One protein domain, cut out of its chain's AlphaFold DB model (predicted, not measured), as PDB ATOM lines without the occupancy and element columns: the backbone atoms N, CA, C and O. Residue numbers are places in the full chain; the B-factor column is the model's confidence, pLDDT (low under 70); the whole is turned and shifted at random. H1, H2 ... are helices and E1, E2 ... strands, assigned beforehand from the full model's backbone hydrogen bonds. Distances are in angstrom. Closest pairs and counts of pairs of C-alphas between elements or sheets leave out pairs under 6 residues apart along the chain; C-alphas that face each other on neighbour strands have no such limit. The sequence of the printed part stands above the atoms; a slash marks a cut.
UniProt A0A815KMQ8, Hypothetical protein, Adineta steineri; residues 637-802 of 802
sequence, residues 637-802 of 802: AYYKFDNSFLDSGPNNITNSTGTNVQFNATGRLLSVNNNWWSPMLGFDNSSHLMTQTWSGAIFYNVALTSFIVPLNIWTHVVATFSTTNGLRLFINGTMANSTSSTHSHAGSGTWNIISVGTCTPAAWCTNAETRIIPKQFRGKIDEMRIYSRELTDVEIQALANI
ATOM      1  N   ALA A 637     -10.722 -31.714  18.415       79.62
ATOM      2  CA  ALA A 637     -11.246 -32.755  17.537       79.62
ATOM      3  C   ALA A 637     -10.387 -34.021  17.630       79.62
ATOM      4  O   ALA A 637      -9.183 -33.955  17.898       79.62
ATOM      5  N   TYR A 638     -11.001 -35.167  17.375       84.62
ATOM      6  CA  TYR A 638     -10.399 -36.491  17.378       84.62
ATOM      7  C   TYR A 638     -11.060 -37.361  16.302       84.62
ATOM      8  O   TYR A 638     -12.151 -37.899  16.479       84.62
ATOM      9  N   TYR A 639     -10.374 -37.514  15.176       84.00
ATOM     10  CA  TYR A 639     -10.817 -38.311  14.042       84.00
ATOM     11  C   TYR A 639     -10.083 -39.653  14.020       84.00
ATOM     12  O   TYR A 639      -8.924 -39.735  13.612       84.00
ATOM     13  N   LYS A 640     -10.785 -40.720  14.408       80.12
ATOM     14  CA  LYS A 640     -10.280 -42.103  14.323       80.12
ATOM     15  C   LYS A 640     -10.089 -42.583  12.886       80.12
ATOM     16  O   LYS A 640      -9.298 -43.469  12.614       80.12
ATOM     17  N   PHE A 641     -10.881 -42.038  11.961       77.19
ATOM     18  CA  PHE A 641     -10.988 -42.472  10.564       77.19
ATOM     19  C   PHE A 641     -11.389 -43.946  10.334       77.19
ATOM     20  O   PHE A 641     -11.426 -44.350   9.177       77.19
ATOM     21  N   ASP A 642     -11.761 -44.716  11.370       72.81
ATOM     22  CA  ASP A 642     -12.233 -46.118  11.307       72.81
ATOM     23  C   ASP A 642     -13.141 -46.415  10.099       72.81
ATOM     24  O   ASP A 642     -12.897 -47.342   9.322       72.81
ATOM     25  N   ASN A 643     -14.215 -45.628   9.965       65.50
ATOM     26  CA  ASN A 643     -15.278 -45.814   8.976       65.50
ATOM     27  C   ASN A 643     -15.988 -44.509   8.553       65.50
ATOM     28  O   ASN A 643     -16.931 -44.558   7.761       65.50
ATOM     29  N   SER A 644     -15.592 -43.354   9.097       68.50
ATOM     30  CA  SER A 644     -16.293 -42.082   8.902       68.50
ATOM     31  C   SER A 644     -15.357 -40.875   9.015       68.50
ATOM     32  O   SER A 644     -14.198 -40.987   9.419       68.50
ATOM     33  N   PHE A 645     -15.881 -39.707   8.637       68.75
ATOM     34  CA  PHE A 645     -15.230 -38.403   8.800       68.75
ATOM     35  C   PHE A 645     -15.671 -37.667  10.077       68.75
ATOM     36  O   PHE A 645     -15.268 -36.526  10.281       68.75
ATOM     37  N   LEU A 646     -16.526 -38.292  10.894       71.62
ATOM     38  CA  LEU A 646     -17.121 -37.664  12.070       71.62
ATOM     39  C   LEU A 646     -16.068 -37.482  13.165       71.62
ATOM     40  O   LEU A 646     -15.257 -38.377  13.422       71.62
ATOM     41  N   ASP A 647     -16.117 -36.334  13.832       74.00
ATOM     42  CA  ASP A 647     -15.363 -36.118  15.062       74.00
ATOM     43  C   ASP A 647     -15.860 -37.084  16.153       74.00
ATOM     44  O   ASP A 647     -17.057 -37.181  16.411       74.00
ATOM     45  N   SER A 648     -14.933 -37.812  16.775       69.44
ATOM     46  CA  SER A 648     -15.148 -38.629  17.980       69.44
ATOM     47  C   SER A 648     -14.663 -37.926  19.256       69.44
ATOM     48  O   SER A 648     -14.671 -38.524  20.334       69.44
ATOM     49  N   GLY A 649     -14.164 -36.695  19.124       65.62
ATOM     50  CA  GLY A 649     -13.878 -35.757  20.202       65.62
ATOM     51  C   GLY A 649     -15.111 -34.929  20.572       65.62
ATOM     52  O   GLY A 649     -16.226 -35.239  20.150       65.62
ATOM     53  N   PRO A 650     -14.947 -33.875  21.391       60.44
ATOM     54  CA  PRO A 650     -16.090 -33.174  21.948       60.44
ATOM     55  C   PRO A 650     -16.906 -32.418  20.902       60.44
ATOM     56  O   PRO A 650     -18.109 -32.325  21.092       60.44
ATOM     57  N   ASN A 651     -16.327 -31.884  19.823       61.88
ATOM     58  CA  ASN A 651     -17.064 -30.989  18.925       61.88
ATOM     59  C   ASN A 651     -17.996 -31.711  17.935       61.88
ATOM     60  O   ASN A 651     -18.735 -31.028  17.236       61.88
ATOM     61  N   ASN A 652     -18.017 -33.053  17.893       60.00
ATOM     62  CA  ASN A 652     -19.011 -33.869  17.170       60.00
ATOM     63  C   ASN A 652     -19.269 -33.437  15.703       60.00
ATOM     64  O   ASN A 652     -20.357 -33.640  15.173       60.00
ATOM     65  N   ILE A 653     -18.274 -32.838  15.039       66.81
ATOM     66  CA  ILE A 653     -18.378 -32.140  13.750       66.81
ATOM     67  C   ILE A 653     -19.003 -33.051  12.674       66.81
ATOM     68  O   ILE A 653     -18.327 -33.885  12.071       66.81
ATOM     69  N   THR A 654     -20.305 -32.872  12.408       58.12
ATOM     70  CA  THR A 654     -21.082 -33.752  11.513       58.12
ATOM     71  C   THR A 654     -21.052 -33.350  10.041       58.12
ATOM     72  O   THR A 654     -21.257 -34.189   9.167       58.12
ATOM     73  N   ASN A 655     -20.804 -32.072   9.734       53.53
ATOM     74  CA  ASN A 655     -20.840 -31.525   8.366       53.53
ATOM     75  C   ASN A 655     -19.536 -31.770   7.575       53.53
ATOM     76  O   ASN A 655     -19.172 -31.009   6.680       53.53
ATOM     77  N   SER A 656     -18.820 -32.837   7.915       61.59
ATOM     78  CA  SER A 656     -17.574 -33.274   7.290       61.59
ATOM     79  C   SER A 656     -17.814 -33.925   5.919       61.59
ATOM     80  O   SER A 656     -18.569 -34.894   5.811       61.59
ATOM     81  N   THR A 657     -17.121 -33.457   4.878       55.62
ATOM     82  CA  THR A 657     -17.180 -34.017   3.514       55.62
ATOM     83  C   THR A 657     -15.800 -34.457   3.036       55.62
ATOM     84  O   THR A 657     -14.832 -33.727   3.239       55.62
ATOM     85  N   GLY A 658     -15.709 -35.584   2.326       52.22
ATOM     86  CA  GLY A 658     -14.475 -36.033   1.671       52.22
ATOM     87  C   GLY A 658     -14.729 -36.531   0.249       52.22
ATOM     88  O   GLY A 658     -15.822 -37.009  -0.058       52.22
ATOM     89  N   THR A 659     -13.724 -36.427  -0.629       53.28
ATOM     90  CA  THR A 659     -13.899 -36.702  -2.067       53.28
ATOM     91  C   THR A 659     -12.723 -37.496  -2.640       53.28
ATOM     92  O   THR A 659     -11.574 -37.087  -2.528       53.28
ATOM     93  N   ASN A 660     -13.006 -38.623  -3.304       51.53
ATOM     94  CA  ASN A 660     -12.015 -39.642  -3.710       51.53
ATOM     95  C   ASN A 660     -11.323 -40.377  -2.537       51.53
ATOM     96  O   ASN A 660     -10.292 -41.025  -2.723       51.53
ATOM     97  N   VAL A 661     -11.928 -40.327  -1.348       54.00
ATOM     98  CA  VAL A 661     -11.516 -41.075  -0.152       54.00
ATOM     99  C   VAL A 661     -11.896 -42.553  -0.285       54.00
ATOM    100  O   VAL A 661     -12.982 -42.873  -0.769       54.00
ATOM    101  N   GLN A 662     -11.047 -43.456   0.214       49.41
ATOM    102  CA  GLN A 662     -11.384 -44.869   0.414       49.41
ATOM    103  C   GLN A 662     -10.987 -45.338   1.815       49.41
ATOM    104  O   GLN A 662      -9.814 -45.617   2.069       49.41
ATOM    105  N   PHE A 663     -11.979 -45.492   2.694       50.31
ATOM    106  CA  PHE A 663     -11.814 -46.242   3.936       50.31
ATOM    107  C   PHE A 663     -11.648 -47.731   3.606       50.31
ATOM    108  O   PHE A 663     -12.529 -48.346   3.004       50.31
ATOM    109  N   ASN A 664     -10.514 -48.314   3.992       46.53
ATOM    110  CA  ASN A 664     -10.367 -49.767   4.090       46.53
ATOM    111  C   ASN A 664     -10.800 -50.206   5.504       46.53
ATOM    112  O   ASN A 664     -10.862 -49.366   6.396       46.53
ATOM    113  N   ALA A 665     -11.081 -51.492   5.729       36.78
ATOM    114  CA  ALA A 665     -11.790 -52.019   6.909       36.78
ATOM    115  C   ALA A 665     -11.061 -51.901   8.276       36.78
ATOM    116  O   ALA A 665     -11.468 -52.536   9.245       36.78
ATOM    117  N   THR A 666      -9.988 -51.106   8.342       39.56
ATOM    118  CA  THR A 666      -9.251 -50.658   9.536       39.56
ATOM    119  C   THR A 666      -8.732 -49.226   9.294       39.56
ATOM    120  O   THR A 666      -7.537 -49.015   9.075       39.56
ATOM    121  N   GLY A 667      -9.677 -48.281   9.191       40.72
ATOM    122  CA  GLY A 667      -9.533 -46.815   9.194       40.72
ATOM    123  C   GLY A 667      -8.359 -46.166   8.456       40.72
ATOM    124  O   GLY A 667      -7.281 -46.030   9.022       40.72
ATOM    125  N   ARG A 668      -8.543 -45.715   7.197       40.78
ATOM    126  CA  ARG A 668      -7.519 -44.953   6.429       40.78
ATOM    127  C   ARG A 668      -8.149 -43.918   5.473       40.78
ATOM    128  O   ARG A 668      -9.135 -44.229   4.813       40.78
ATOM    129  N   LEU A 669      -7.569 -42.712   5.371       42.25
ATOM    130  CA  LEU A 669      -8.159 -41.517   4.713       42.25
ATOM    131  C   LEU A 669      -7.418 -41.022   3.439       42.25
ATOM    132  O   LEU A 669      -6.190 -41.081   3.401       42.25
ATOM    133  N   LEU A 670      -8.137 -40.437   2.452       45.84
ATOM    134  CA  LEU A 670      -7.582 -39.752   1.255       45.84
ATOM    135  C   LEU A 670      -8.430 -38.554   0.687       45.84
ATOM    136  O   LEU A 670      -9.147 -38.734  -0.290       45.84
ATOM    137  N   SER A 671      -8.224 -37.309   1.171       44.53
ATOM    138  CA  SER A 671      -8.306 -36.034   0.379       44.53
ATOM    139  C   SER A 671      -9.657 -35.295   0.062       44.53
ATOM    140  O   SER A 671     -10.751 -35.839   0.190       44.53
ATOM    141  N   VAL A 672      -9.500 -34.035  -0.423       46.22
ATOM    142  CA  VAL A 672     -10.419 -33.092  -1.153       46.22
ATOM    143  C   VAL A 672     -11.671 -32.557  -0.412       46.22
ATOM    144  O   VAL A 672     -12.503 -33.377  -0.038       46.22
ATOM    145  N   ASN A 673     -12.003 -31.243  -0.284       37.66
ATOM    146  CA  ASN A 673     -11.437 -29.877  -0.582       37.66
ATOM    147  C   ASN A 673     -12.294 -28.818   0.244       37.66
ATOM    148  O   ASN A 673     -13.027 -29.280   1.108       37.66
ATOM    149  N   ASN A 674     -12.386 -27.459   0.149       38.16
ATOM    150  CA  ASN A 674     -11.838 -26.303  -0.629       38.16
ATOM    151  C   ASN A 674     -12.057 -24.948   0.144       38.16
ATOM    152  O   ASN A 674     -13.216 -24.676   0.448       38.16
ATOM    153  N   ASN A 675     -11.054 -24.074   0.410       42.12
ATOM    154  CA  ASN A 675     -11.217 -22.611   0.730       42.12
ATOM    155  C   ASN A 675      -9.862 -21.865   0.933       42.12
ATOM    156  O   ASN A 675      -8.831 -22.481   0.701       42.12
ATOM    157  N   TRP A 676      -9.823 -20.568   1.331       55.16
ATOM    158  CA  TRP A 676      -8.578 -19.846   1.740       55.16
ATOM    159  C   TRP A 676      -7.909 -20.551   2.939       55.16
ATOM    160  O   TRP A 676      -8.608 -21.015   3.837       55.16
ATOM    161  N   TRP A 677      -6.578 -20.693   2.935       60.81
ATOM    162  CA  TRP A 677      -5.908 -21.769   3.679       60.81
ATOM    163  C   TRP A 677      -4.439 -21.477   4.032       60.81
ATOM    164  O   TRP A 677      -3.747 -20.746   3.326       60.81
ATOM    165  N   SER A 678      -3.947 -22.136   5.085       68.06
ATOM    166  CA  SER A 678      -2.521 -22.281   5.411       68.06
ATOM    167  C   SER A 678      -2.260 -23.743   5.787       68.06
ATOM    168  O   SER A 678      -2.930 -24.245   6.689       68.06
ATOM    169  N   PRO A 679      -1.311 -24.453   5.152       76.44
ATOM    170  CA  PRO A 679      -0.979 -25.813   5.551       76.44
ATOM    171  C   PRO A 679      -0.153 -25.761   6.844       76.44
ATOM    172  O   PRO A 679       0.716 -24.903   6.976       76.44
ATOM    173  N   MET A 680      -0.420 -26.661   7.794       81.12
ATOM    174  CA  MET A 680       0.271 -26.671   9.096       81.12
ATOM    175  C   MET A 680       1.226 -27.853   9.280       81.12
ATOM    176  O   MET A 680       2.184 -27.740  10.038       81.12
ATOM    177  N   LEU A 681       1.006 -28.966   8.577       88.06
ATOM    178  CA  LEU A 681       1.853 -30.161   8.589       88.06
ATOM    179  C   LEU A 681       1.822 -30.808   7.197       88.06
ATOM    180  O   LEU A 681       0.756 -30.897   6.583       88.06
ATOM    181  N   GLY A 682       2.976 -31.220   6.676       87.38
ATOM    182  CA  GLY A 682       3.099 -31.771   5.327       87.38
ATOM    183  C   GLY A 682       4.554 -31.969   4.907       87.38
ATOM    184  O   GLY A 682       5.415 -32.179   5.754       87.38
ATOM    185  N   PHE A 683       4.831 -31.908   3.604       86.75
ATOM    186  CA  PHE A 683       6.162 -32.156   3.042       86.75
ATOM    187  C   PHE A 683       6.621 -31.007   2.141       86.75
ATOM    188  O   PHE A 683       5.786 -30.387   1.478       86.75
ATOM    189  N   ASP A 684       7.929 -30.745   2.102       83.94
ATOM    190  CA  ASP A 684       8.559 -29.766   1.202       83.94
ATOM    191  C   ASP A 684       8.918 -30.358  -0.180       83.94
ATOM    192  O   ASP A 684       8.697 -31.542  -0.451       83.94
ATOM    193  N   ASN A 685       9.483 -29.535  -1.075       82.12
ATOM    194  CA  ASN A 685       9.939 -29.962  -2.410       82.12
ATOM    195  C   ASN A 685      11.042 -31.040  -2.389       82.12
ATOM    196  O   ASN A 685      11.193 -31.755  -3.380       82.12
ATOM    197  N   SER A 686      11.761 -31.192  -1.277       83.38
ATOM    198  CA  SER A 686      12.794 -32.212  -1.060       83.38
ATOM    199  C   SER A 686      12.253 -33.466  -0.358       83.38
ATOM    200  O   SER A 686      13.002 -34.403  -0.099       83.38
ATOM    201  N   SER A 687      10.938 -33.531  -0.109       81.38
ATOM    202  CA  SER A 687      10.247 -34.601   0.628       81.38
ATOM    203  C   SER A 687      10.619 -34.716   2.114       81.38
ATOM    204  O   SER A 687      10.355 -35.752   2.727       81.38
ATOM    205  N   HIS A 688      11.160 -33.659   2.728       87.62
ATOM    206  CA  HIS A 688      11.273 -33.598   4.185       87.62
ATOM    207  C   HIS A 688       9.897 -33.358   4.801       87.62
ATOM    208  O   HIS A 688       9.125 -32.525   4.323       87.62
ATOM    209  N   LEU A 689       9.606 -34.051   5.900       90.50
ATOM    210  CA  LEU A 689       8.443 -33.756   6.731       90.50
ATOM    211  C   LEU A 689       8.650 -32.402   7.427       90.50
ATOM    212  O   LEU A 689       9.710 -32.160   8.012       90.50
ATOM    213  N   MET A 690       7.649 -31.523   7.364       89.00
ATOM    214  CA  MET A 690       7.719 -30.180   7.936       89.00
ATOM    215  C   MET A 690       6.382 -29.651   8.466       89.00
ATOM    216  O   MET A 690       5.303 -30.018   7.998       89.00
ATOM    217  N   THR A 691       6.473 -28.732   9.429       90.12
ATOM    218  CA  THR A 691       5.361 -27.928   9.955       90.12
ATOM    219  C   THR A 691       5.617 -26.440   9.716       90.12
ATOM    220  O   THR A 691       6.770 -26.010   9.684       90.12
ATOM    221  N   GLN A 692       4.558 -25.646   9.529       86.88
ATOM    222  CA  GLN A 692       4.659 -24.195   9.337       86.88
ATOM    223  C   GLN A 692       3.447 -23.439   9.905       86.88
ATOM    224  O   GLN A 692       2.351 -23.983  10.011       86.88
ATOM    225  N   THR A 693       3.630 -22.154  10.221       82.62
ATOM    226  CA  THR A 693       2.559 -21.213  10.603       82.62
ATOM    227  C   THR A 693       2.798 -19.828  10.000       82.62
ATOM    228  O   THR A 693       3.916 -19.467   9.632       82.62
ATOM    229  N   TRP A 694       1.723 -19.047   9.886       78.00
ATOM    230  CA  TRP A 694       1.712 -17.715   9.278       78.00
ATOM    231  C   TRP A 694       1.661 -16.603  10.332       78.00
ATOM    232  O   TRP A 694       0.821 -16.657  11.231       78.00
ATOM    233  N   SER A 695       2.510 -15.578  10.206       76.19
ATOM    234  CA  SER A 695       2.571 -14.436  11.140       76.19
ATOM    235  C   SER A 695       1.801 -13.187  10.697       76.19
ATOM    236  O   SER A 695       1.859 -12.160  11.365       76.19
ATOM    237  N   GLY A 696       1.128 -13.233   9.544       70.50
ATOM    238  CA  GLY A 696       0.549 -12.053   8.889       70.50
ATOM    239  C   GLY A 696       1.449 -11.460   7.801       70.50
ATOM    240  O   GLY A 696       0.938 -10.801   6.901       70.50
ATOM    241  N   ALA A 697       2.758 -11.745   7.837       73.19
ATOM    242  CA  ALA A 697       3.728 -11.264   6.846       73.19
ATOM    243  C   ALA A 697       4.680 -12.351   6.309       73.19
ATOM    244  O   ALA A 697       5.061 -12.295   5.140       73.19
ATOM    245  N   ILE A 698       5.065 -13.341   7.127       77.69
ATOM    246  CA  ILE A 698       5.977 -14.427   6.730       77.69
ATOM    247  C   ILE A 698       5.526 -15.791   7.277       77.69
ATOM    248  O   ILE A 698       4.765 -15.881   8.242       77.69
ATOM    249  N   PHE A 699       6.015 -16.862   6.644       79.19
ATOM    250  CA  PHE A 699       5.865 -18.232   7.136       79.19
ATOM    251  C   PHE A 699       7.074 -18.627   7.982       79.19
ATOM    252  O   PHE A 699       8.197 -18.672   7.479       79.19
ATOM    253  N   TYR A 700       6.821 -18.983   9.236       84.81
ATOM    254  CA  TYR A 700       7.777 -19.695  10.080       84.81
ATOM    255  C   TYR A 700       7.589 -21.190   9.837       84.81
ATOM    256  O   TYR A 700       6.453 -21.644   9.707       84.81
ATOM    257  N   ASN A 701       8.678 -21.953   9.742       87.19
ATOM    258  CA  ASN A 701       8.634 -23.378   9.419       87.19
ATOM    259  C   ASN A 701       9.747 -24.171  10.120       87.19
ATOM    260  O   ASN A 701      10.751 -23.606  10.552       87.19
ATOM    261  N   VAL A 702       9.533 -25.482  10.234       88.50
ATOM    262  CA  VAL A 702      10.452 -26.471  10.809       88.50
ATOM    263  C   VAL A 702      10.413 -27.708   9.924       88.50
ATOM    264  O   VAL A 702       9.349 -28.305   9.781       88.50
ATOM    265  N   ALA A 703      11.555 -28.107   9.365       87.62
ATOM    266  CA  ALA A 703      11.690 -29.278   8.498       87.62
ATOM    267  C   ALA A 703      12.687 -30.297   9.063       87.62
ATOM    268  O   ALA A 703      13.655 -29.922   9.730       87.62
ATOM    269  N   LEU A 704      12.471 -31.582   8.780       87.44
ATOM    270  CA  LEU A 704      13.365 -32.664   9.196       87.44
ATOM    271  C   LEU A 704      14.313 -33.058   8.054       87.44
ATOM    272  O   LEU A 704      14.139 -34.084   7.403       87.44
ATOM    273  N   THR A 705      15.334 -32.235   7.809       82.50
ATOM    274  CA  THR A 705      16.274 -32.388   6.679       82.50
ATOM    275  C   THR A 705      17.140 -33.655   6.716       82.50
ATOM    276  O   THR A 705      17.758 -34.009   5.718       82.50
ATOM    277  N   SER A 706      17.187 -34.353   7.854       79.94
ATOM    278  CA  SER A 706      17.923 -35.608   8.054       79.94
ATOM    279  C   SER A 706      17.028 -36.836   8.277       79.94
ATOM    280  O   SER A 706      17.548 -37.945   8.386       79.94
ATOM    281  N   PHE A 707      15.699 -36.672   8.340       81.88
ATOM    282  CA  PHE A 707      14.755 -37.766   8.593       81.88
ATOM    283  C   PHE A 707      13.770 -37.926   7.432       81.88
ATOM    284  O   PHE A 707      12.916 -37.076   7.179       81.88
ATOM    285  N   ILE A 708      13.865 -39.071   6.758       81.94
ATOM    286  CA  ILE A 708      12.936 -39.490   5.709       81.94
ATOM    287  C   ILE A 708      11.876 -40.385   6.356       81.94
ATOM    288  O   ILE A 708      12.216 -41.382   6.994       81.94
ATOM    289  N   VAL A 709      10.594 -40.055   6.171       83.00
ATOM    290  CA  VAL A 709       9.481 -40.873   6.683       83.00
ATOM    291  C   VAL A 709       9.522 -42.261   6.018       83.00
ATOM    292  O   VAL A 709       9.438 -42.340   4.788       83.00
ATOM    293  N   PRO A 710       9.652 -43.362   6.782       84.94
ATOM    294  CA  PRO A 710       9.817 -44.696   6.215       84.94
ATOM    295  C   PRO A 710       8.547 -45.192   5.511       84.94
ATOM    296  O   PRO A 710       7.446 -45.167   6.062       84.94
ATOM    297  N   LEU A 711       8.701 -45.701   4.287       84.56
ATOM    298  CA  LEU A 711       7.584 -46.239   3.510       84.56
ATOM    299  C   LEU A 711       7.009 -47.508   4.159       84.56
ATOM    300  O   LEU A 711       7.745 -48.395   4.583       84.56
ATOM    301  N   ASN A 712       5.677 -47.615   4.166       81.56
ATOM    302  CA  ASN A 712       4.895 -48.727   4.731       81.56
ATOM    303  C   ASN A 712       5.028 -48.958   6.253       81.56
ATOM    304  O   ASN A 712       4.494 -49.949   6.749       81.56
ATOM    305  N   ILE A 713       5.655 -48.044   7.000       87.75
ATOM    306  CA  ILE A 713       5.733 -48.087   8.468       87.75
ATOM    307  C   ILE A 713       4.879 -46.951   9.047       87.75
ATOM    308  O   ILE A 713       4.919 -45.820   8.561       87.75
ATOM    309  N   TRP A 714       4.089 -47.239  10.086       88.56
ATOM    310  CA  TRP A 714       3.375 -46.197  10.824       88.56
ATOM    311  C   TRP A 714       4.373 -45.287  11.550       88.56
ATOM    312  O   TRP A 714       5.275 -45.765  12.233       88.56
ATOM    313  N   THR A 715       4.212 -43.974  11.396       91.12
ATOM    314  CA  THR A 715       5.046 -42.958  12.051       91.12
ATOM    315  C   THR A 715       4.118 -41.997  12.782       91.12
ATOM    316  O   THR A 715       3.292 -41.351  12.138       91.12
ATOM    317  N   HIS A 716       4.236 -41.904  14.106       93.06
ATOM    318  CA  HIS A 716       3.501 -40.912  14.888       93.06
ATOM    319  C   HIS A 716       4.184 -39.550  14.716       93.06
ATOM    320  O   HIS A 716       5.393 -39.426  14.921       93.06
ATOM    321  N   VAL A 717       3.413 -38.540  14.314       93.75
ATOM    322  CA  VAL A 717       3.900 -37.192  14.005       93.75
ATOM    323  C   VAL A 717       3.076 -36.182  14.788       93.75
ATOM    324  O   VAL A 717       1.857 -36.146  14.640       93.75
ATOM    325  N   VAL A 718       3.739 -35.319  15.560       94.50
ATOM    326  CA  VAL A 718       3.082 -34.192  16.238       94.50
ATOM    327  C   VAL A 718       3.783 -32.895  15.866       94.50
ATOM    328  O   VAL A 718       5.001 -32.781  15.986       94.50
ATOM    329  N   ALA A 719       3.001 -31.907  15.441       93.44
ATOM    330  CA  ALA A 719       3.427 -30.519  15.369       93.44
ATOM    331  C   ALA A 719       2.791 -29.750  16.530       93.44
ATOM    332  O   ALA A 719       1.579 -29.837  16.728       93.44
ATOM    333  N   THR A 720       3.586 -28.981  17.271       92.88
ATOM    334  CA  THR A 720       3.075 -28.020  18.253       92.88
ATOM    335  C   THR A 720       3.424 -26.597  17.847       92.88
ATOM    336  O   THR A 720       4.403 -26.343  17.139       92.88
ATOM    337  N   PHE A 721       2.601 -25.658  18.306       89.69
ATOM    338  CA  PHE A 721       2.860 -24.232  18.198       89.69
ATOM    339  C   PHE A 721       2.486 -23.527  19.504       89.69
ATOM    340  O   PHE A 721       1.391 -23.736  20.031       89.69
ATOM    341  N   SER A 722       3.351 -22.635  19.978       88.75
ATOM    342  CA  SER A 722       2.972 -21.582  20.917       88.75
ATOM    343  C   SER A 722       3.794 -20.314  20.695       88.75
ATOM    344  O   SER A 722       4.896 -20.338  20.148       88.75
ATOM    345  N   THR A 723       3.293 -19.188  21.200       85.88
ATOM    346  CA  THR A 723       4.034 -17.916  21.238       85.88
ATOM    347  C   THR A 723       5.263 -17.952  22.155       85.88
ATOM    348  O   THR A 723       6.031 -16.996  22.161       85.88
ATOM    349  N   THR A 724       5.448 -19.021  22.941       86.19
ATOM    350  CA  THR A 724       6.552 -19.183  23.903       86.19
ATOM    351  C   THR A 724       7.635 -20.128  23.388       86.19
ATOM    352  O   THR A 724       8.812 -19.832  23.556       86.19
ATOM    353  N   ASN A 725       7.255 -21.232  22.736       87.88
ATOM    354  CA  ASN A 725       8.190 -22.253  22.245       87.88
ATOM    355  C   ASN A 725       8.352 -22.248  20.711       87.88
ATOM    356  O   ASN A 725       9.133 -23.030  20.170       87.88
ATOM    357  N   GLY A 726       7.619 -21.383  20.001       88.94
ATOM    358  CA  GLY A 726       7.600 -21.338  18.541       88.94
ATOM    359  C   GLY A 726       6.902 -22.562  17.949       88.94
ATOM    360  O   GLY A 726       5.938 -23.070  18.517       88.94
ATOM    361  N   LEU A 727       7.377 -23.023  16.792       90.81
ATOM    362  CA  LEU A 727       7.014 -24.311  16.201       90.81
ATOM    363  C   LEU A 727       7.959 -25.411  16.679       90.81
ATOM    364  O   LEU A 727       9.180 -25.236  16.656       90.81
ATOM    365  N   ARG A 728       7.408 -26.583  17.004       92.75
ATOM    366  CA  ARG A 728       8.179 -27.796  17.314       92.75
ATOM    367  C   ARG A 728       7.576 -29.001  16.593       92.75
ATOM    368  O   ARG A 728       6.361 -29.083  16.424       92.75
ATOM    369  N   LEU A 729       8.426 -29.916  16.132       93.88
ATOM    370  CA  LEU A 729       8.043 -31.082  15.334       93.88
ATOM    371  C   LEU A 729       8.629 -32.353  15.954       93.88
ATOM    372  O   LEU A 729       9.833 -32.431  16.199       93.88
ATOM    373  N   PHE A 730       7.771 -33.339  16.195       94.56
ATOM    374  CA  PHE A 730       8.069 -34.569  16.922       94.56
ATOM    375  C   PHE A 730       7.806 -35.801  16.056       94.56
ATOM    376  O   PHE A 730       6.849 -35.828  15.278       94.56
ATOM    377  N   ILE A 731       8.624 -36.837  16.252       94.19
ATOM    378  CA  ILE A 731       8.520 -38.151  15.610       94.19
ATOM    379  C   ILE A 731       8.543 -39.227  16.685       94.19
ATOM    380  O   ILE A 731       9.447 -39.246  17.518       94.19
ATOM    381  N   ASN A 732       7.559 -40.128  16.662       93.00
ATOM    382  CA  ASN A 732       7.461 -41.282  17.563       93.00
ATOM    383  C   ASN A 732       7.712 -40.902  19.039       93.00
ATOM    384  O   ASN A 732       8.467 -41.555  19.756       93.00
ATOM    385  N   GLY A 733       7.108 -39.790  19.475       91.75
ATOM    386  CA  GLY A 733       7.187 -39.291  20.853       91.75
ATOM    387  C   GLY A 733       8.412 -38.434  21.187       91.75
ATOM    388  O   GLY A 733       8.461 -37.867  22.272       91.75
ATOM    389  N   THR A 734       9.384 -38.303  20.280       92.62
ATOM    390  CA  THR A 734      10.637 -37.560  20.510       92.62
ATOM    391  C   THR A 734      10.660 -36.262  19.703       92.62
ATOM    392  O   THR A 734      10.269 -36.260  18.535       92.62
ATOM    393  N   MET A 735      11.128 -35.153  20.288       92.94
ATOM    394  CA  MET A 735      11.298 -33.895  19.549       92.94
ATOM    395  C   MET A 735      12.403 -34.052  18.499       92.94
ATOM    396  O   MET A 735      13.525 -34.429  18.827       92.94
ATOM    397  N   ALA A 736      12.083 -33.759  17.238       92.50
ATOM    398  CA  ALA A 736      12.978 -33.952  16.102       92.50
ATOM    399  C   ALA A 736      13.581 -32.632  15.588       92.50
ATOM    400  O   ALA A 736      14.745 -32.620  15.197       92.50
ATOM    401  N   ASN A 737      12.824 -31.524  15.596       92.25
ATOM    402  CA  ASN A 737      13.340 -30.179  15.291       92.25
ATOM    403  C   ASN A 737      12.405 -29.064  15.834       92.25
ATOM    404  O   ASN A 737      11.255 -29.334  16.187       92.25
ATOM    405  N   SER A 738      12.873 -27.811  15.894       91.50
ATOM    406  CA  SER A 738      12.114 -26.636  16.369       91.50
ATOM    407  C   SER A 738      12.603 -25.311  15.754       91.50
ATOM    408  O   SER A 738      13.741 -25.223  15.297       91.50
ATOM    409  N   THR A 739      11.766 -24.267  15.740       85.25
ATOM    410  CA  THR A 739      12.193 -22.904  15.358       85.25
ATOM    411  C   THR A 739      13.075 -22.265  16.427       85.25
ATOM    412  O   THR A 739      12.753 -22.311  17.609       85.25
ATOM    413  N   SER A 740      14.098 -21.523  16.001       69.38
ATOM    414  CA  SER A 740      14.941 -20.681  16.866       69.38
ATOM    415  C   SER A 740      14.321 -19.331  17.265       69.38
ATOM    416  O   SER A 740      14.971 -18.535  17.941       69.38
ATOM    417  N   SER A 741      13.097 -19.027  16.823       72.00
ATOM    418  CA  SER A 741      12.413 -17.756  17.092       72.00
ATOM    419  C   SER A 741      10.917 -17.955  17.329       72.00
ATOM    420  O   SER A 741      10.294 -18.844  16.751       72.00
ATOM    421  N   THR A 742      10.356 -17.114  18.197       80.31
ATOM    422  CA  THR A 742       8.938 -17.085  18.568       80.31
ATOM    423  C   THR A 742       8.189 -15.995  17.809       80.31
ATOM    424  O   THR A 742       8.711 -14.898  17.605       80.31
ATOM    425  N   HIS A 743       6.930 -16.254  17.466       83.00
ATOM    426  CA  HIS A 743       6.052 -15.322  16.758       83.00
ATOM    427  C   HIS A 743       4.595 -15.512  17.185       83.00
ATOM    428  O   HIS A 743       4.229 -16.533  17.762       83.00
ATOM    429  N   SER A 744       3.747 -14.531  16.874       81.44
ATOM    430  CA  SER A 744       2.291 -14.697  16.944       81.44
ATOM    431  C   SER A 744       1.768 -15.283  15.636       81.44
ATOM    432  O   SER A 744       2.186 -14.855  14.560       81.44
ATOM    433  N   HIS A 745       0.841 -16.237  15.714       77.50
ATOM    434  CA  HIS A 745       0.088 -16.681  14.544       77.50
ATOM    435  C   HIS A 745      -1.023 -15.668  14.230       77.50
ATOM    436  O   HIS A 745      -1.790 -15.300  15.118       77.50
ATOM    437  N   ALA A 746      -1.120 -15.231  12.973       70.50
ATOM    438  CA  ALA A 746      -2.203 -14.375  12.501       70.50
ATOM    439  C   ALA A 746      -3.287 -15.206  11.794       70.50
ATOM    440  O   ALA A 746      -3.037 -15.788  10.735       70.50
ATOM    441  N   GLY A 747      -4.490 -15.217  12.372       65.75
ATOM    442  CA  GLY A 747      -5.709 -15.788  11.793       65.75
ATOM    443  C   GLY A 747      -6.821 -14.741  11.661       65.75
ATOM    444  O   GLY A 747      -6.711 -13.635  12.186       65.75
ATOM    445  N   SER A 748      -7.909 -15.090  10.972       60.16
ATOM    446  CA  SER A 748      -9.040 -14.192  10.669       60.16
ATOM    447  C   SER A 748      -9.961 -13.866  11.854       60.16
ATOM    448  O   SER A 748     -10.836 -13.015  11.719       60.16
ATOM    449  N   GLY A 749      -9.839 -14.582  12.978       54.69
ATOM    450  CA  GLY A 749     -10.806 -14.527  14.083       54.69
ATOM    451  C   GLY A 749     -12.155 -15.205  13.788       54.69
ATOM    452  O   GLY A 749     -13.051 -15.161  14.624       54.69
ATOM    453  N   THR A 750     -12.311 -15.840  12.621       53.69
ATOM    454  CA  THR A 750     -13.510 -16.603  12.236       53.69
ATOM    455  C   THR A 750     -13.306 -18.103  12.443       53.69
ATOM    456  O   THR A 750     -12.173 -18.575  12.526       53.69
ATOM    457  N   TRP A 751     -14.395 -18.876  12.436       59.00
ATOM    458  CA  TRP A 751     -14.326 -20.331  12.266       59.00
ATOM    459  C   TRP A 751     -13.575 -20.697  10.974       59.00
ATOM    460  O   TRP A 751     -13.673 -19.987   9.970       59.00
ATOM    461  N   ASN A 752     -12.816 -21.796  11.009       59.84
ATOM    462  CA  ASN A 752     -11.970 -22.265   9.908       59.84
ATOM    463  C   ASN A 752     -12.309 -23.715   9.538       59.84
ATOM    464  O   ASN A 752     -12.682 -24.510  10.399       59.84
ATOM    465  N   ILE A 753     -12.144 -24.064   8.262       65.62
ATOM    466  CA  ILE A 753     -12.336 -25.432   7.761       65.62
ATOM    467  C   ILE A 753     -11.012 -26.193   7.884       65.62
ATOM    468  O   ILE A 753      -9.973 -25.710   7.437       65.62
ATOM    469  N   ILE A 754     -11.055 -27.398   8.454       72.19
ATOM    470  CA  ILE A 754      -9.884 -28.267   8.617       72.19
ATOM    471  C   ILE A 754      -9.822 -29.243   7.434       72.19
ATOM    472  O   ILE A 754     -10.725 -30.055   7.248       72.19
ATOM    473  N   SER A 755      -8.756 -29.178   6.631       72.19
ATOM    474  CA  SER A 755      -8.529 -30.082   5.493       72.19
ATOM    475  C   SER A 755      -7.446 -31.116   5.811       72.19
ATOM    476  O   SER A 755      -6.299 -30.748   6.066       72.19
ATOM    477  N   VAL A 756      -7.786 -32.407   5.755       78.25
ATOM    478  CA  VAL A 756      -6.870 -33.517   6.075       78.25
ATOM    479  C   VAL A 756      -6.484 -34.288   4.806       78.25
ATOM    480  O   VAL A 756      -7.302 -34.514   3.915       78.25
ATOM    481  N   GLY A 757      -5.211 -34.680   4.688       74.38
ATOM    482  CA  GLY A 757      -4.684 -35.424   3.533       74.38
ATOM    483  C   GLY A 757      -4.466 -34.597   2.255       74.38
ATOM    484  O   GLY A 757      -3.868 -35.095   1.305       74.38
ATOM    485  N   THR A 758      -4.890 -33.334   2.219       69.56
ATOM    486  CA  THR A 758      -4.458 -32.326   1.239       69.56
ATOM    487  C   THR A 758      -4.685 -30.934   1.819       69.56
ATOM    488  O   THR A 758      -5.519 -30.753   2.703       69.56
ATOM    489  N   CYS A 759      -4.005 -29.940   1.261       63.44
ATOM    490  CA  CYS A 759      -4.475 -28.557   1.262       63.44
ATOM    491  C   CYS A 759      -4.891 -28.168  -0.166       63.44
ATOM    492  O   CYS A 759      -4.578 -28.875  -1.129       63.44
ATOM    493  N   THR A 760      -5.696 -27.118  -0.301       53.34
ATOM    494  CA  THR A 760      -6.517 -26.881  -1.499       53.34
ATOM    495  C   THR A 760      -5.845 -25.899  -2.458       53.34
ATOM    496  O   THR A 760      -5.267 -24.924  -1.996       53.34
ATOM    497  N   PRO A 761      -5.878 -26.097  -3.787       48.88
ATOM    498  CA  PRO A 761      -5.031 -25.324  -4.692       48.88
ATOM    499  C   PRO A 761      -5.478 -23.858  -4.806       48.88
ATOM    500  O   PRO A 761      -6.480 -23.550  -5.446       48.88
ATOM    501  N   ALA A 762      -4.679 -22.945  -4.249       44.72
ATOM    502  CA  ALA A 762      -4.726 -21.521  -4.576       44.72
ATOM    503  C   ALA A 762      -3.313 -20.981  -4.858       44.72
ATOM    504  O   ALA A 762      -2.343 -21.369  -4.202       44.72
ATOM    505  N   ALA A 763      -3.201 -20.087  -5.843       45.56
ATOM    506  CA  ALA A 763      -1.945 -19.770  -6.535       45.56
ATOM    507  C   ALA A 763      -0.887 -18.998  -5.714       45.56
ATOM    508  O   ALA A 763       0.207 -18.743  -6.206       45.56
ATOM    509  N   TRP A 764      -1.181 -18.617  -4.469       50.38
ATOM    510  CA  TRP A 764      -0.303 -17.771  -3.644       50.38
ATOM    511  C   TRP A 764       0.722 -18.558  -2.805       50.38
ATOM    512  O   TRP A 764       1.658 -17.977  -2.250       50.38
ATOM    513  N   CYS A 765       0.568 -19.882  -2.702       50.69
ATOM    514  CA  CYS A 765       1.425 -20.712  -1.849       50.69
ATOM    515  C   CYS A 765       2.629 -21.344  -2.567       50.69
ATOM    516  O   CYS A 765       3.559 -21.773  -1.892       50.69
ATOM    517  N   THR A 766       2.644 -21.380  -3.902       49.34
ATOM    518  CA  THR A 766       3.539 -22.232  -4.712       49.34
ATOM    519  C   THR A 766       4.961 -21.707  -4.937       49.34
ATOM    520  O   THR A 766       5.792 -22.443  -5.460       49.34
ATOM    521  N   ASN A 767       5.259 -20.456  -4.572       48.53
ATOM    522  CA  ASN A 767       6.419 -19.724  -5.106       48.53
ATOM    523  C   ASN A 767       7.558 -19.522  -4.081       48.53
ATOM    524  O   ASN A 767       8.152 -18.448  -4.023       48.53
ATOM    525  N   ALA A 768       7.845 -20.528  -3.251       52.03
ATOM    526  CA  ALA A 768       9.044 -20.567  -2.407       52.03
ATOM    527  C   ALA A 768       9.448 -22.019  -2.111       52.03
ATOM    528  O   ALA A 768       8.589 -22.851  -1.830       52.03
ATOM    529  N   GLU A 769      10.750 -22.309  -2.133       51.34
ATOM    530  CA  GLU A 769      11.302 -23.662  -1.926       51.34
ATOM    531  C   GLU A 769      11.166 -24.160  -0.473       51.34
ATOM    532  O   GLU A 769      11.270 -25.353  -0.208       51.34
ATOM    533  N   THR A 770      10.883 -23.250   0.464       56.56
ATOM    534  CA  THR A 770      10.871 -23.445   1.924       56.56
ATOM    535  C   THR A 770       9.459 -23.592   2.518       56.56
ATOM    536  O   THR A 770       9.186 -23.111   3.619       56.56
ATOM    537  N   ARG A 771       8.521 -24.203   1.780       76.12
ATOM    538  CA  ARG A 771       7.105 -24.342   2.178       76.12
ATOM    539  C   ARG A 771       6.559 -25.746   1.926       76.12
ATOM    540  O   ARG A 771       7.009 -26.434   1.010       76.12
ATOM    541  N   ILE A 772       5.513 -26.114   2.671       80.62
ATOM    542  CA  ILE A 772       4.716 -27.319   2.405       80.62
ATOM    543  C   ILE A 772       4.119 -27.224   0.995       80.62
ATOM    544  O   ILE A 772       3.418 -26.259   0.677       80.62
ATOM    545  N   ILE A 773       4.335 -28.244   0.158       77.81
ATOM    546  CA  ILE A 773       3.726 -28.288  -1.174       77.81
ATOM    547  C   ILE A 773       2.213 -28.552  -1.050       77.81
ATOM    548  O   ILE A 773       1.828 -29.528  -0.397       77.81
ATOM    549  N   PRO A 774       1.337 -27.810  -1.759       70.44
ATOM    550  CA  PRO A 774      -0.059 -28.204  -1.955       70.44
ATOM    551  C   PRO A 774      -0.181 -29.411  -2.895       70.44
ATOM    552  O   PRO A 774      -0.519 -29.294  -4.072       70.44
ATOM    553  N   LYS A 775       0.114 -30.594  -2.356       69.81
ATOM    554  CA  LYS A 775      -0.100 -31.899  -2.986       69.81
ATOM    555  C   LYS A 775      -0.896 -32.797  -2.042       69.81
ATOM    556  O   LYS A 775      -0.825 -32.674  -0.822       69.81
ATOM    557  N   GLN A 776      -1.634 -33.729  -2.633       72.31
ATOM    558  CA  GLN A 776      -2.354 -34.762  -1.896       72.31
ATOM    559  C   GLN A 776      -1.356 -35.731  -1.251       72.31
ATOM    560  O   GLN A 776      -0.433 -36.208  -1.917       72.31
ATOM    561  N   PHE A 777      -1.560 -36.060   0.021       78.31
ATOM    562  CA  PHE A 777      -0.767 -37.055   0.730       78.31
ATOM    563  C   PHE A 777      -1.057 -38.450   0.168       78.31
ATOM    564  O   PHE A 777      -2.116 -39.030   0.403       78.31
ATOM    565  N   ARG A 778      -0.102 -39.006  -0.585       74.62
ATOM    566  CA  ARG A 778      -0.181 -40.362  -1.159       74.62
ATOM    567  C   ARG A 778       0.261 -41.419  -0.147       74.62
ATOM    568  O   ARG A 778       1.179 -42.195  -0.395       74.62
ATOM    569  N   GLY A 779      -0.394 -41.408   1.006       77.44
ATOM    570  CA  GLY A 779      -0.130 -42.304   2.121       77.44
ATOM    571  C   GLY A 779      -1.425 -42.752   2.786       77.44
ATOM    572  O   GLY A 779      -2.461 -42.876   2.138       77.44
ATOM    573  N   LYS A 780      -1.348 -43.029   4.084       81.50
ATOM    574  CA  LYS A 780      -2.458 -43.474   4.930       81.50
ATOM    575  C   LYS A 780      -2.374 -42.708   6.251       81.50
ATOM    576  O   LYS A 780      -1.272 -42.524   6.755       81.50
ATOM    577  N   ILE A 781      -3.512 -42.252   6.763       83.75
ATOM    578  CA  ILE A 781      -3.649 -41.497   8.021       83.75
ATOM    579  C   ILE A 781      -4.619 -42.269   8.918       83.75
ATOM    580  O   ILE A 781      -5.559 -42.865   8.393       83.75
ATOM    581  N   ASP A 782      -4.360 -42.235  10.220       83.38
ATOM    582  CA  ASP A 782      -5.074 -42.910  11.307       83.38
ATOM    583  C   ASP A 782      -5.098 -41.956  12.526       83.38
ATOM    584  O   ASP A 782      -4.248 -41.062  12.597       83.38
ATOM    585  N   GLU A 783      -6.043 -42.121  13.456       85.88
ATOM    586  CA  GLU A 783      -5.995 -41.565  14.829       85.88
ATOM    587  C   GLU A 783      -5.605 -40.062  15.010       85.88
ATOM    588  O   GLU A 783      -4.868 -39.688  15.932       85.88
ATOM    589  N   MET A 784      -6.121 -39.147  14.178       88.38
ATOM    590  CA  MET A 784      -5.767 -37.716  14.241       88.38
ATOM    591  C   MET A 784      -6.434 -36.985  15.419       88.38
ATOM    592  O   MET A 784      -7.656 -36.975  15.535       88.38
ATOM    593  N   ARG A 785      -5.645 -36.273  16.234       89.81
ATOM    594  CA  ARG A 785      -6.110 -35.419  17.348       89.81
ATOM    595  C   ARG A 785      -5.684 -33.963  17.154       89.81
ATOM    596  O   ARG A 785      -4.622 -33.697  16.597       89.81
ATOM    597  N   ILE A 786      -6.501 -33.025  17.629       88.12
ATOM    598  CA  ILE A 786      -6.258 -31.575  17.577       88.12
ATOM    599  C   ILE A 786      -6.553 -30.988  18.956       88.12
ATOM    600  O   ILE A 786      -7.604 -31.277  19.520       88.12
ATOM    601  N   TYR A 787      -5.665 -30.139  19.474       88.12
ATOM    602  CA  TYR A 787      -5.791 -29.523  20.797       88.12
ATOM    603  C   TYR A 787      -5.766 -27.988  20.716       88.12
ATOM    604  O   TYR A 787      -5.103 -27.418  19.853       88.12
ATOM    605  N   SER A 788      -6.444 -27.309  21.645       84.94
ATOM    606  CA  SER A 788      -6.481 -25.839  21.779       84.94
ATOM    607  C   SER A 788      -5.242 -25.252  22.473       84.94
ATOM    608  O   SER A 788      -5.187 -24.059  22.771       84.94
ATOM    609  N   ARG A 789      -4.239 -26.094  22.738       86.81
ATOM    610  CA  ARG A 789      -3.004 -25.793  23.464       86.81
ATOM    611  C   ARG A 789      -1.810 -26.474  22.804       86.81
ATOM    612  O   ARG A 789      -1.959 -27.457  22.083       86.81
ATOM    613  N   GLU A 790      -0.615 -26.022  23.160       89.44
ATOM    614  CA  GLU A 790       0.583 -26.840  23.002       89.44
ATOM    615  C   GLU A 790       0.551 -28.043  23.970       89.44
ATOM    616  O   GLU A 790       0.175 -27.913  25.141       89.44
ATOM    617  N   LEU A 791       0.952 -29.211  23.462       90.38
ATOM    618  CA  LEU A 791       1.233 -30.402  24.260       90.38
ATOM    619  C   LEU A 791       2.664 -30.353  24.809       90.38
ATOM    620  O   LEU A 791       3.584 -29.853  24.156       90.38
ATOM    621  N   THR A 792       2.854 -30.908  25.999       88.56
ATOM    622  CA  THR A 792       4.179 -31.151  26.572       88.56
ATOM    623  C   THR A 792       4.813 -32.403  25.972       88.56
ATOM    624  O   THR A 792       4.133 -33.331  25.535       88.56
ATOM    625  N   ASP A 793       6.139 -32.456  26.000       88.75
ATOM    626  CA  ASP A 793       6.939 -33.545  25.441       88.75
ATOM    627  C   ASP A 793       6.573 -34.911  26.064       88.75
ATOM    628  O   ASP A 793       6.571 -35.926  25.374       88.75
ATOM    629  N   VAL A 794       6.161 -34.927  27.341       84.88
ATOM    630  CA  VAL A 794       5.676 -36.125  28.051       84.88
ATOM    631  C   VAL A 794       4.324 -36.606  27.511       84.88
ATOM    632  O   VAL A 794       4.128 -37.805  27.342       84.88
ATOM    633  N   GLU A 795       3.399 -35.697  27.197       86.06
ATOM    634  CA  GLU A 795       2.097 -36.044  26.602       86.06
ATOM    635  C   GLU A 795       2.268 -36.551  25.164       86.06
ATOM    636  O   GLU A 795       1.640 -37.529  24.763       86.06
ATOM    637  N   ILE A 796       3.182 -35.942  24.406       90.94
ATOM    638  CA  ILE A 796       3.538 -36.372  23.047       90.94
ATOM    639  C   ILE A 796       4.200 -37.756  23.066       90.94
ATOM    640  O   ILE A 796       3.915 -38.588  22.201       90.94
ATOM    641  N   GLN A 797       5.043 -38.033  24.066       87.56
ATOM    642  CA  GLN A 797       5.607 -39.361  24.286       87.56
ATOM    643  C   GLN A 797       4.535 -40.370  24.722       87.56
ATOM    644  O   GLN A 797       4.546 -41.495  24.231       87.56
ATOM    645  N   ALA A 798       3.584 -39.994  25.581       81.88
ATOM    646  CA  ALA A 798       2.484 -40.872  25.982       81.88
ATOM    647  C   ALA A 798       1.612 -41.279  24.779       81.88
ATOM    648  O   ALA A 798       1.390 -42.469  24.571       81.88
ATOM    649  N   LEU A 799       1.212 -40.316  23.937       85.25
ATOM    650  CA  LEU A 799       0.453 -40.560  22.701       85.25
ATOM    651  C   LEU A 799       1.195 -41.459  21.694       85.25
ATOM    652  O   LEU A 799       0.557 -42.139  20.899       85.25
ATOM    653  N   ALA A 800       2.530 -41.488  21.728       85.75
ATOM    654  CA  ALA A 800       3.351 -42.308  20.836       85.75
ATOM    655  C   ALA A 800       3.477 -43.788  21.244       85.75
ATOM    656  O   ALA A 800       4.063 -44.562  20.490       85.75
ATOM    657  N   ASN A 801       3.002 -44.159  22.438       76.56
ATOM    658  CA  ASN A 801       3.142 -45.498  23.024       76.56
ATOM    659  C   ASN A 801       1.788 -46.229  23.181       76.56
ATOM    660  O   ASN A 801       1.675 -47.138  24.006       76.56
ATOM    661  N   ILE A 802       0.772 -45.801  22.421       58.97
ATOM    662  CA  ILE A 802      -0.580 -46.387  22.349       58.97
ATOM    663  C   ILE A 802      -0.660 -47.338  21.148       58.97
ATOM    664  O   ILE A 802      -1.176 -48.461  21.346       58.97
TER     665      ILE A 802
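Overview. This is residues 637 to 802 of the 802 residues of the protein "Hypothetical protein" of Adineta steineri (UniProt A0A815KMQ8). With little regular structure, this is a small sandwich of two three-stranded sheets, E2-E3-E4 and E5-E6-E7, with H1 over the second sheet's other face, the small pair E1-E8 to one side, and long loops. The 166 printed residues have eight strands, then H1, mostly strand, with 45 residues in named elements. The sheets are antiparallel; both triples are meanders. It is compact: radius of gyration of the C-alphas 15.6 A, spans 42 by 37 by 32 A.

Along the chain. E5, residues 717 to 722, begins at C-alpha (3.900, -37.192, 14.005); E6 is 726 to 731, E7 734 to 738. E2 is 681 to 683, E3 689 to 694, 17.6 A long, E4 699 to 703, E1 637 to 639, E8 784 to 787. H1, 793 to 799, ends at C-alpha (0.453, -40.560, 22.701).

Arrangement. N 720 and O 728 of E5 and E6 are 2.9 A apart, within hydrogen-bond range. The closest C-alphas of E3 and E6, Thr 691 and Leu 729, are 6.8 A apart. H1's height over E5-E6-E7 is 8.8 A.

Size, cuts and confidence. The printed part has no cut. Links E1-E2, E4-E5 and E7-E8 are long. Residues under pLDDT 70 include 648 to 678.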